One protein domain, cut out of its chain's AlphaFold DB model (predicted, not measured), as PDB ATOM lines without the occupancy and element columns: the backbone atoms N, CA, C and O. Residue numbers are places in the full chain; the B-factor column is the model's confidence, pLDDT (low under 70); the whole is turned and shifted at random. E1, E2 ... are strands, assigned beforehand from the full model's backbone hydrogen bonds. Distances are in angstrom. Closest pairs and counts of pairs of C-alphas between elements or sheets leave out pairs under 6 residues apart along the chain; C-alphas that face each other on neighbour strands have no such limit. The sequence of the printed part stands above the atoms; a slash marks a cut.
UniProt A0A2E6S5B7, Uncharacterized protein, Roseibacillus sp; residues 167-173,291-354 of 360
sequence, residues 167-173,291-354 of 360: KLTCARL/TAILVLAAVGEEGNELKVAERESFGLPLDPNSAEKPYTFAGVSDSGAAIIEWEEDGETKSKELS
ATOM      1  N   LYS A 167     -12.447  -5.386 -32.086       92.75
ATOM      2  CA  LYS A 167     -13.362  -5.038 -30.985       92.75
ATOM      3  C   LYS A 167     -13.282  -5.996 -29.791       92.75
ATOM      4  O   LYS A 167     -13.995  -5.825 -28.803       92.75
ATOM      5  N   LEU A 168     -12.404  -6.998 -29.857       94.69
ATOM      6  CA  LEU A 168     -12.126  -7.886 -28.733       94.69
ATOM      7  C   LEU A 168     -11.402  -7.128 -27.614       94.69
ATOM      8  O   LEU A 168     -10.364  -6.500 -27.838       94.69
ATOM      9  N   THR A 169     -11.918  -7.245 -26.395       93.50
ATOM     10  CA  THR A 169     -11.345  -6.643 -25.189       93.50
ATOM     11  C   THR A 169     -11.142  -7.692 -24.099       93.50
ATOM     12  O   THR A 169     -11.812  -8.725 -24.061       93.50
ATOM     13  N   CYS A 170     -10.194  -7.434 -23.195       94.31
ATOM     14  CA  CYS A 170     -10.011  -8.243 -21.996       94.31
ATOM     15  C   CYS A 170     -10.652  -7.519 -20.808       94.31
ATOM     16  O   CYS A 170     -10.171  -6.474 -20.371       94.31
ATOM     17  N   ALA A 171     -11.735  -8.068 -20.261       93.44
ATOM     18  CA  ALA A 171     -12.381  -7.489 -19.088       93.44
ATOM     19  C   ALA A 171     -11.480  -7.617 -17.851       93.44
ATOM     20  O   ALA A 171     -11.284  -6.661 -17.098       93.44
ATOM     21  N   ARG A 172     -10.915  -8.812 -17.643       94.38
ATOM     22  CA  ARG A 172     -10.002  -9.124 -16.536       94.38
ATOM     23  C   ARG A 172      -9.226 -10.410 -16.807       94.38
ATOM     24  O   ARG A 172      -9.641 -11.252 -17.601       94.38
ATOM     25  N   LEU A 173      -8.139 -10.577 -16.062       94.88
ATOM     26  CA  LEU A 173      -7.374 -11.816 -15.988       94.88
ATOM     27  C   LEU A 173      -7.573 -12.454 -14.612       94.88
ATOM     28  O   LEU A 173      -7.334 -11.818 -13.584       94.88
ATOM     29  N   THR A 291      -6.523 -17.380 -16.786       95.44
ATOM     30  CA  THR A 291      -7.776 -17.431 -17.531       95.44
ATOM     31  C   THR A 291      -8.131 -16.009 -17.930       95.44
ATOM     32  O   THR A 291      -8.282 -15.135 -17.073       95.44
ATOM     33  N   ALA A 292      -8.223 -15.771 -19.232       95.56
ATOM     34  CA  ALA A 292      -8.684 -14.508 -19.771       95.56
ATOM     35  C   ALA A 292     -10.213 -14.486 -19.773       95.56
ATOM     36  O   ALA A 292     -10.857 -15.446 -20.193       95.56
ATOM     37  N   ILE A 293     -10.783 -13.381 -19.297       95.00
ATOM     38  CA  ILE A 293     -12.203 -13.080 -19.459       95.00
ATOM     39  C   ILE A 293     -12.311 -12.076 -20.599       95.00
ATOM     40  O   ILE A 293     -11.916 -10.915 -20.451       95.00
ATOM     41  N   LEU A 294     -12.775 -12.556 -21.747       94.69
ATOM     42  CA  LEU A 294     -12.858 -11.804 -22.993       94.69
ATOM     43  C   LEU A 294     -14.289 -11.326 -23.232       94.69
ATOM     44  O   LEU A 294     -15.238 -12.040 -22.912       94.69
ATOM     45  N   VAL A 295     -14.419 -10.127 -23.797       93.50
ATOM     46  CA  VAL A 295     -15.696  -9.508 -24.177       93.50
ATOM     47  C   VAL A 295     -15.549  -8.914 -25.572       93.50
ATOM     48  O   VAL A 295     -14.507  -8.334 -25.895       93.50
ATOM     49  N   LEU A 296     -16.583  -9.058 -26.396       93.00
ATOM     50  CA  LEU A 296     -16.632  -8.512 -27.747       93.00
ATOM     51  C   LEU A 296     -17.586  -7.317 -27.766       93.00
ATOM     52  O   LEU A 296     -18.787  -7.478 -27.589       93.00
ATOM     53  N   ALA A 297     -17.048  -6.121 -27.990       88.12
ATOM     54  CA  ALA A 297     -17.838  -4.895 -28.086       88.12
ATOM     55  C   ALA A 297     -18.375  -4.683 -29.517       88.12
ATOM     56  O   ALA A 297     -18.118  -3.650 -30.123       88.12
ATOM     57  N   ALA A 298     -18.995  -5.719 -30.089       89.00
ATOM     58  CA  ALA A 298     -19.546  -5.717 -31.444       89.00
ATOM     59  C   ALA A 298     -20.615  -6.807 -31.605       89.00
ATOM     60  O   ALA A 298     -20.662  -7.757 -30.821       89.00
ATOM     61  N   VAL A 299     -21.452  -6.686 -32.638       87.06
ATOM     62  CA  VAL A 299     -22.459  -7.676 -33.066       87.06
ATOM     63  C   VAL A 299     -23.405  -8.089 -31.921       87.06
ATOM     64  O   VAL A 299     -23.840  -9.233 -31.818       87.06
ATOM     65  N   GLY A 300     -23.710  -7.160 -31.008       82.38
ATOM     66  CA  GLY A 300     -24.599  -7.397 -29.863       82.38
ATOM     67  C   GLY A 300     -24.035  -8.303 -28.754       82.38
ATOM     68  O   GLY A 300     -24.792  -8.735 -27.885       82.38
ATOM     69  N   GLU A 301     -22.728  -8.582 -28.747       83.12
ATOM     70  CA  GLU A 301     -22.053  -9.466 -27.777       83.12
ATOM     71  C   GLU A 301     -21.489  -8.727 -26.543       83.12
ATOM     72  O   GLU A 301     -20.802  -9.319 -25.711       83.12
ATOM     73  N   GLU A 302     -21.802  -7.441 -26.370       79.12
ATOM     74  CA  GLU A 302     -21.194  -6.547 -25.365       79.12
ATOM     75  C   GLU A 302     -21.351  -7.026 -23.910       79.12
ATOM     76  O   GLU A 302     -20.565  -6.668 -23.032       79.12
ATOM     77  N   GLY A 303     -22.382  -7.833 -23.639       79.75
ATOM     78  CA  GLY A 303     -22.656  -8.415 -22.324       79.75
ATOM     79  C   GLY A 303     -22.121  -9.835 -22.124       79.75
ATOM     80  O   GLY A 303     -22.226 -10.366 -21.016       79.75
ATOM     81  N   ASN A 304     -21.574 -10.463 -23.167       88.25
ATOM     82  CA  ASN A 304     -21.171 -11.861 -23.136       88.25
ATOM     83  C   ASN A 304     -19.692 -11.983 -22.753       88.25
ATOM     84  O   ASN A 304     -18.790 -11.514 -23.446       88.25
ATOM     85  N   GLU A 305     -19.443 -12.638 -21.618       92.44
ATOM     86  CA  GLU A 305     -18.095 -12.967 -21.162       92.44
ATOM     87  C   GLU A 305     -17.722 -14.386 -21.603       92.44
ATOM     88  O   GLU A 305     -18.358 -15.363 -21.193       92.44
ATOM     89  N   LEU A 306     -16.628 -14.517 -22.352       93.62
ATOM     90  CA  LEU A 306     -16.006 -15.806 -22.628       93.62
ATOM     91  C   LEU A 306     -14.806 -16.016 -21.706       93.62
ATOM     92  O   LEU A 306     -13.891 -15.193 -21.649       93.62
ATOM     93  N   LYS A 307     -14.788 -17.149 -21.002       94.56
ATOM     94  CA  LYS A 307     -13.630 -17.580 -20.215       94.56
ATOM     95  C   LYS A 307     -12.745 -18.470 -21.072       94.56
ATOM     96  O   LYS A 307     -13.209 -19.512 -21.519       94.56
ATOM     97  N   VAL A 308     -11.490 -18.078 -21.252       94.94
ATOM     98  CA  VAL A 308     -10.515 -18.820 -22.060       94.94
ATOM     99  C   VAL A 308      -9.273 -19.082 -21.221       94.94
ATOM    100  O   VAL A 308      -8.659 -18.148 -20.698       94.94
ATOM    101  N   ALA A 309      -8.912 -20.349 -21.035       94.75
ATOM    102  CA  ALA A 309      -7.699 -20.718 -20.324       94.75
ATOM    103  C   ALA A 309      -6.444 -20.477 -21.179       94.75
ATOM    104  O   ALA A 309      -6.493 -20.441 -22.404       94.75
ATOM    105  N   GLU A 310      -5.292 -20.281 -20.539       94.69
ATOM    106  CA  GLU A 310      -4.007 -20.139 -21.238       94.69
ATOM    107  C   GLU A 310      -3.761 -21.326 -22.195       94.69
ATOM    108  O   GLU A 310      -3.940 -22.480 -21.822       94.69
ATOM    109  N   ARG A 311      -3.341 -21.043 -23.429       93.94
ATOM    110  CA  ARG A 311      -3.195 -21.987 -24.554       93.94
ATOM    111  C   ARG A 311      -4.494 -22.636 -25.039       93.94
ATOM    112  O   ARG A 311      -4.440 -23.588 -25.815       93.94
ATOM    113  N   GLU A 312      -5.652 -22.141 -24.617       93.69
ATOM    114  CA  GLU A 312      -6.943 -22.556 -25.160       93.69
ATOM    115  C   GLU A 312      -7.322 -21.693 -26.369       93.69
ATOM    116  O   GLU A 312      -7.109 -20.474 -26.386       93.69
ATOM    117  N   SER A 313      -7.889 -22.345 -27.383       93.69
ATOM    118  CA  SER A 313      -8.378 -21.687 -28.590       93.69
ATOM    119  C   SER A 313      -9.864 -21.344 -28.487       93.69
ATOM    120  O   SER A 313     -10.642 -22.061 -27.854       93.69
ATOM    121  N   PHE A 314     -10.276 -20.267 -29.147       94.19
ATOM    122  CA  PHE A 314     -11.647 -19.766 -29.183       94.19
ATOM    123  C   PHE A 314     -11.994 -19.151 -30.549       94.19
ATOM    124  O   PHE A 314     -11.117 -18.887 -31.374       94.19
ATOM    125  N   GLY A 315     -13.292 -18.976 -30.802       91.88
ATOM    126  CA  GLY A 315     -13.832 -18.362 -32.017       91.88
ATOM    127  C   GLY A 315     -14.422 -16.979 -31.753       91.88
ATOM    128  O   GLY A 315     -14.690 -16.626 -30.604       91.88
ATOM    129  N   LEU A 316     -14.612 -16.214 -32.829       89.94
ATOM    130  CA  LEU A 316     -15.393 -14.976 -32.846       89.94
ATOM    131  C   LEU A 316     -16.550 -15.137 -33.853       89.94
ATOM    132  O   LEU A 316     -16.289 -15.656 -34.940       89.94
ATOM    133  N   PRO A 317     -17.791 -14.699 -33.547       87.75
ATOM    134  CA  PRO A 317     -18.285 -14.171 -32.261       87.75
ATOM    135  C   PRO A 317     -18.086 -15.141 -31.083       87.75
ATOM    136  O   PRO A 317     -17.729 -16.298 -31.303       87.75
ATOM    137  N   LEU A 318     -18.256 -14.671 -29.840       85.50
ATOM    138  CA  LEU A 318     -17.888 -15.401 -28.613       85.50
ATOM    139  C   LEU A 318     -18.824 -16.593 -28.301       85.50
ATOM    140  O   LEU A 318     -19.441 -16.661 -27.242       85.50
ATOM    141  N   ASP A 319     -18.882 -17.579 -29.196       80.50
ATOM    142  CA  ASP A 319     -19.583 -18.847 -29.002       80.50
ATOM    143  C   ASP A 319     -18.621 -19.924 -28.456       80.50
ATOM    144  O   ASP A 319     -17.707 -20.368 -29.166       80.50
ATOM    145  N   PRO A 320     -18.832 -20.428 -27.221       75.81
ATOM    146  CA  PRO A 320     -18.049 -21.533 -26.664       75.81
ATOM    147  C   PRO A 320     -18.052 -22.800 -27.539       75.81
ATOM    148  O   PRO A 320     -17.088 -23.580 -27.512       75.81
ATOM    149  N   ASN A 321     -19.124 -23.000 -28.312       79.44
ATOM    150  CA  ASN A 321     -19.349 -24.159 -29.174       79.44
ATOM    151  C   ASN A 321     -18.967 -23.913 -30.637       79.44
ATOM    152  O   ASN A 321     -19.242 -24.780 -31.471       79.44
ATOM    153  N   SER A 322     -18.316 -22.785 -30.951       82.50
ATOM    154  CA  SER A 322     -17.851 -22.517 -32.311       82.50
ATOM    155  C   SER A 322     -16.998 -23.679 -32.825       82.50
ATOM    156  O   SER A 322     -16.066 -24.135 -32.151       82.50
ATOM    157  N   ALA A 323     -17.330 -24.161 -34.024       80.81
ATOM    158  CA  ALA A 323     -16.582 -25.220 -34.697       80.81
ATOM    159  C   ALA A 323     -15.186 -24.738 -35.119       80.81
ATOM    160  O   ALA A 323     -14.231 -25.512 -35.092       80.81
ATOM    161  N   GLU A 324     -15.070 -23.456 -35.465       88.31
ATOM    162  CA  GLU A 324     -13.813 -22.813 -35.828       88.31
ATOM    163  C   GLU A 324     -13.309 -21.967 -34.660       88.31
ATOM    164  O   GLU A 324     -14.008 -21.092 -34.139       88.31
ATOM    165  N   LYS A 325     -12.080 -22.259 -34.228       90.88
ATOM    166  CA  LYS A 325     -11.415 -21.598 -33.101       90.88
ATOM    167  C   LYS A 325     -10.027 -21.097 -33.518       90.88
ATOM    168  O   LYS A 325      -9.029 -21.663 -33.079       90.88
ATOM    169  N   PRO A 326      -9.950 -20.106 -34.425       93.06
ATOM    170  CA  PRO A 326      -8.682 -19.656 -34.998       93.06
ATOM    171  C   PRO A 326      -7.833 -18.816 -34.032       93.06
ATOM    172  O   PRO A 326      -6.638 -18.653 -34.262       93.06
ATOM    173  N   TYR A 327      -8.421 -18.292 -32.952       95.56
ATOM    174  CA  TYR A 327      -7.721 -17.462 -31.973       95.56
ATOM    175  C   TYR A 327      -7.279 -18.298 -30.781       95.56
ATOM    176  O   TYR A 327      -8.015 -19.171 -30.335       95.56
ATOM    177  N   THR A 328      -6.111 -18.007 -30.221       96.06
ATOM    178  CA  THR A 328      -5.592 -18.677 -29.023       96.06
ATOM    179  C   THR A 328      -5.155 -17.649 -27.995       96.06
ATOM    180  O   THR A 328      -4.444 -16.699 -28.316       96.06
ATOM    181  N   PHE A 329      -5.557 -17.838 -26.739       96.38
ATOM    182  CA  PHE A 329      -5.003 -17.059 -25.634       96.38
ATOM    183  C   PHE A 329      -3.629 -17.626 -25.267       96.38
ATOM    184  O   PHE A 329      -3.528 -18.562 -24.482       96.38
ATOM    185  N   ALA A 330      -2.558 -17.090 -25.845       95.25
ATOM    186  CA  ALA A 330      -1.210 -17.638 -25.693       95.25
ATOM    187  C   ALA A 330      -0.662 -17.502 -24.261       95.25
ATOM    188  O   ALA A 330       0.068 -18.371 -23.781       95.25
ATOM    189  N   GLY A 331      -1.038 -16.429 -23.563       93.88
ATOM    190  CA  GLY A 331      -0.627 -16.173 -22.187       93.88
ATOM    191  C   GLY A 331      -0.637 -14.695 -21.838       93.88
ATOM    192  O   GLY A 331      -1.320 -13.895 -22.467       93.88
ATOM    193  N   VAL A 332       0.112 -14.328 -20.801       94.44
ATOM    194  CA  VAL A 332       0.159 -12.954 -20.287       94.44
ATOM    195  C   VAL A 332       1.551 -12.378 -20.510       94.44
ATOM    196  O   VAL A 332       2.540 -13.020 -20.152       94.44
ATOM    197  N   SER A 333       1.622 -11.183 -21.093       93.31
ATOM    198  CA  SER A 333       2.876 -10.467 -21.333       93.31
ATOM    199  C   SER A 333       3.490  -9.943 -20.030       93.31
ATOM    200  O   SER A 333       2.843  -9.884 -18.981       93.31
ATOM    201  N   ASP A 334       4.746  -9.494 -20.093       88.81
ATOM    202  CA  ASP A 334       5.432  -8.890 -18.942       88.81
ATOM    203  C   ASP A 334       4.743  -7.604 -18.443       88.81
ATOM    204  O   ASP A 334       4.871  -7.245 -17.270       88.81
ATOM    205  N   SER A 335       3.989  -6.920 -19.314       87.31
ATOM    206  CA  SER A 335       3.180  -5.742 -18.972       87.31
ATOM    207  C   SER A 335       1.852  -6.100 -18.289       87.31
ATOM    208  O   SER A 335       1.177  -5.213 -17.767       87.31
ATOM    209  N   GLY A 336       1.490  -7.387 -18.242       89.88
ATOM    210  CA  GLY A 336       0.229  -7.867 -17.678       89.88
ATOM    211  C   GLY A 336      -0.943  -7.865 -18.663       89.88
ATOM    212  O   GLY A 336      -2.086  -7.973 -18.218       89.88
ATOM    213  N   ALA A 337      -0.687  -7.742 -19.969       94.31
ATOM    214  CA  ALA A 337      -1.711  -7.826 -21.008       94.31
ATOM    215  C   ALA A 337      -1.951  -9.279 -21.446       94.31
ATOM    216  O   ALA A 337      -1.035 -10.102 -21.436       94.31
ATOM    217  N   ALA A 338      -3.183  -9.601 -21.841       95.94
ATOM    218  CA  ALA A 338      -3.502 -10.890 -22.445       95.94
ATOM    219  C   ALA A 338      -3.013 -10.918 -23.900       95.94
ATOM    220  O   ALA A 338      -3.348 -10.029 -24.678       95.94
ATOM    221  N   ILE A 339      -2.236 -11.933 -24.267       96.81
ATOM    222  CA  ILE A 339      -1.717 -12.123 -25.622       96.81
ATOM    223  C   ILE A 339      -2.669 -13.052 -26.368       96.81
ATOM    224  O   ILE A 339      -2.828 -14.216 -25.991       96.81
ATOM    225  N   ILE A 340      -3.297 -12.532 -27.418       97.44
ATOM    226  CA  ILE A 340      -4.120 -13.308 -28.342       97.44
ATOM    227  C   ILE A 340      -3.329 -13.519 -29.627       97.44
ATOM    228  O   ILE A 340      -2.845 -12.548 -30.205       97.44
ATOM    229  N   GLU A 341      -3.214 -14.764 -30.074       96.75
ATOM    230  CA  GLU A 341      -2.520 -15.152 -31.305       96.75
ATOM    231  C   GLU A 341      -3.497 -15.791 -32.294       96.75
ATOM    232  O   GLU A 341      -4.422 -16.499 -31.887       96.75
ATOM    233  N   TRP A 342      -3.304 -15.537 -33.587       95.69
ATOM    234  CA  TRP A 342      -4.034 -16.187 -34.680       95.69
ATOM    235  C   TRP A 342      -3.155 -16.293 -35.925       95.69
ATOM    236  O   TRP A 342      -2.131 -15.617 -36.031       95.69
ATOM    237  N   GLU A 343      -3.548 -17.145 -36.868       93.88
ATOM    238  CA  GLU A 343      -2.909 -17.220 -38.183       93.88
ATOM    239  C   GLU A 343      -3.708 -16.424 -39.214       93.88
ATOM    240  O   GLU A 343      -4.928 -16.553 -39.313       93.88
ATOM    241  N   GLU A 344      -3.006 -15.614 -39.998       90.50
ATOM    242  CA  GLU A 344      -3.555 -14.832 -41.101       90.50
ATOM    243  C   GLU A 344      -2.537 -14.860 -42.244       90.50
ATOM    244  O   GLU A 344      -1.357 -14.583 -42.035       90.50
ATOM    245  N   ASP A 345      -2.961 -15.293 -43.434       87.88
ATOM    246  CA  ASP A 345      -2.100 -15.459 -44.618       87.88
ATOM    247  C   ASP A 345      -0.844 -16.335 -44.409       87.88
ATOM    248  O   ASP A 345       0.171 -16.190 -45.093       87.88
ATOM    249  N   GLY A 346      -0.909 -17.289 -43.474       87.12
ATOM    250  CA  GLY A 346       0.212 -18.172 -43.130       87.12
ATOM    251  C   GLY A 346       1.267 -17.530 -42.223       87.12
ATOM    252  O   GLY A 346       2.307 -18.140 -41.972       87.12
ATOM    253  N   GLU A 347       1.006 -16.325 -41.712       91.69
ATOM    254  CA  GLU A 347       1.795 -15.678 -40.669       91.69
ATOM    255  C   GLU A 347       1.052 -15.708 -39.330       91.69
ATOM    256  O   GLU A 347      -0.153 -15.472 -39.256       91.69
ATOM    257  N   THR A 348       1.787 -15.936 -38.242       93.38
ATOM    258  CA  THR A 348       1.247 -15.757 -36.891       93.38
ATOM    259  C   THR A 348       1.173 -14.267 -36.570       93.38
ATOM    260  O   THR A 348       2.196 -13.579 -36.514       93.38
ATOM    261  N   LYS A 349      -0.038 -13.769 -36.333       95.44
ATOM    262  CA  LYS A 349      -0.303 -12.435 -35.797       95.44
ATOM    263  C   LYS A 349      -0.577 -12.525 -34.300       95.44
ATOM    264  O   LYS A 349      -1.032 -13.551 -33.794       95.44
ATOM    265  N   SER A 350      -0.308 -11.434 -33.590       95.50
ATOM    266  CA  SER A 350      -0.611 -11.323 -32.168       95.50
ATOM    267  C   SER A 350      -1.150  -9.942 -31.807       95.50
ATOM    268  O   SER A 350      -0.825  -8.934 -32.438       95.50
ATOM    269  N   LYS A 351      -1.999  -9.901 -30.778       95.06
ATOM    270  CA  LYS A 351      -2.572  -8.680 -30.210       95.06
ATOM    271  C   LYS A 351      -2.500  -8.750 -28.692       95.06
ATOM    272  O   LYS A 351      -2.943  -9.725 -28.086       95.06
ATOM    273  N   GLU A 352      -1.963  -7.698 -28.082       95.81
ATOM    274  CA  GLU A 352      -1.994  -7.522 -26.632       95.81
ATOM    275  C   GLU A 352      -3.270  -6.786 -26.215       95.81
ATOM    276  O   GLU A 352      -3.584  -5.709 -26.722       95.81
ATOM    277  N   LEU A 353      -4.001  -7.369 -25.268       94.31
ATOM    278  CA  LEU A 353      -5.209  -6.805 -24.683       94.31
ATOM    279  C   LEU A 353      -4.948  -6.466 -23.218       94.31
ATOM    280  O   LEU A 353      -4.903  -7.345 -22.352       94.31
ATOM    281  N   SER A 354      -4.784  -5.177 -22.936       93.25
ATOM    282  CA  SER A 354      -4.700  -4.683 -21.562       93.25
ATOM    283  C   SER A 354      -6.032  -4.924 -20.846       93.25
ATOM    284  O   SER A 354      -7.075  -4.532 -21.376       93.25
TER     285      SER A 354
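This is residues 167 to 173 and 291 to 354 of the 360 residues of an uncharacterized protein of Roseibacillus sp (UniProt A0A2E6S5B7). Two small, strongly twisted three-stranded sheets stand face to face as a sandwich, with their strands crossed at 65 degrees. A long loop, residues 310 to 326, joins E3 of one sheet to E4 of the other. The printed part has 71 residues, with no named helix and six named strands, E1 to E6 in order along the chain; it is all strand. The sheets run E1 E2 E3 and E4 E5 E6, both antiparallel, the second a meander, each strand the antiparallel neighbour of the one before. The whole is compact, with a radius of gyration of the C-alphas of 11.4 A and spans of 30 by 27 by 19 A.

E1, residues 168 to 173, is the antiparallel neighbour of E2, residues 291 to 296, with N 169 and O 295 2.9 A apart, within hydrogen-bond range. E2 forms a hairpin with E3, residues 305 to 309, where N 292 and O 308 are 2.8 A apart. Residues 313 to 314 pair antiparallel with residues 327 to 328 of E4, residues 327 to 332. E4 and E5, residues 338 to 344, form a hairpin, with N 328 and O 341 2.8 A apart. E5 and E6, residues 347 to 353, form another, with N 349 and O 342 2.8 A apart. Between the sheets, the closest C-alphas of E1 and E6 are those of Cys 170 and Leu 353, 5.7 A apart, and those of E3 and E4 are Val 308 and Phe 329, 6.8 A. E3 and E6 are apart.

E1 begins at C-alpha 168, (-12.126, -7.886, -28.733), and E2 spans 16.2 A. E5 spans 19.1 A and E6 19.6 A, ending at C-alpha 353, (-5.209, -6.805, -24.683).

The C-alphas of Gly 303 and Gly 346, the two farthest apart, are 32.4 A apart. Residues 174 to 290 are not printed; C-alphas 173 and 291 are 5.8 A apart across this cut. The link E3 to E4 is long, with 17 residues. The mean pLDDT of the printed part is 91.4, and no printed residue is under 70.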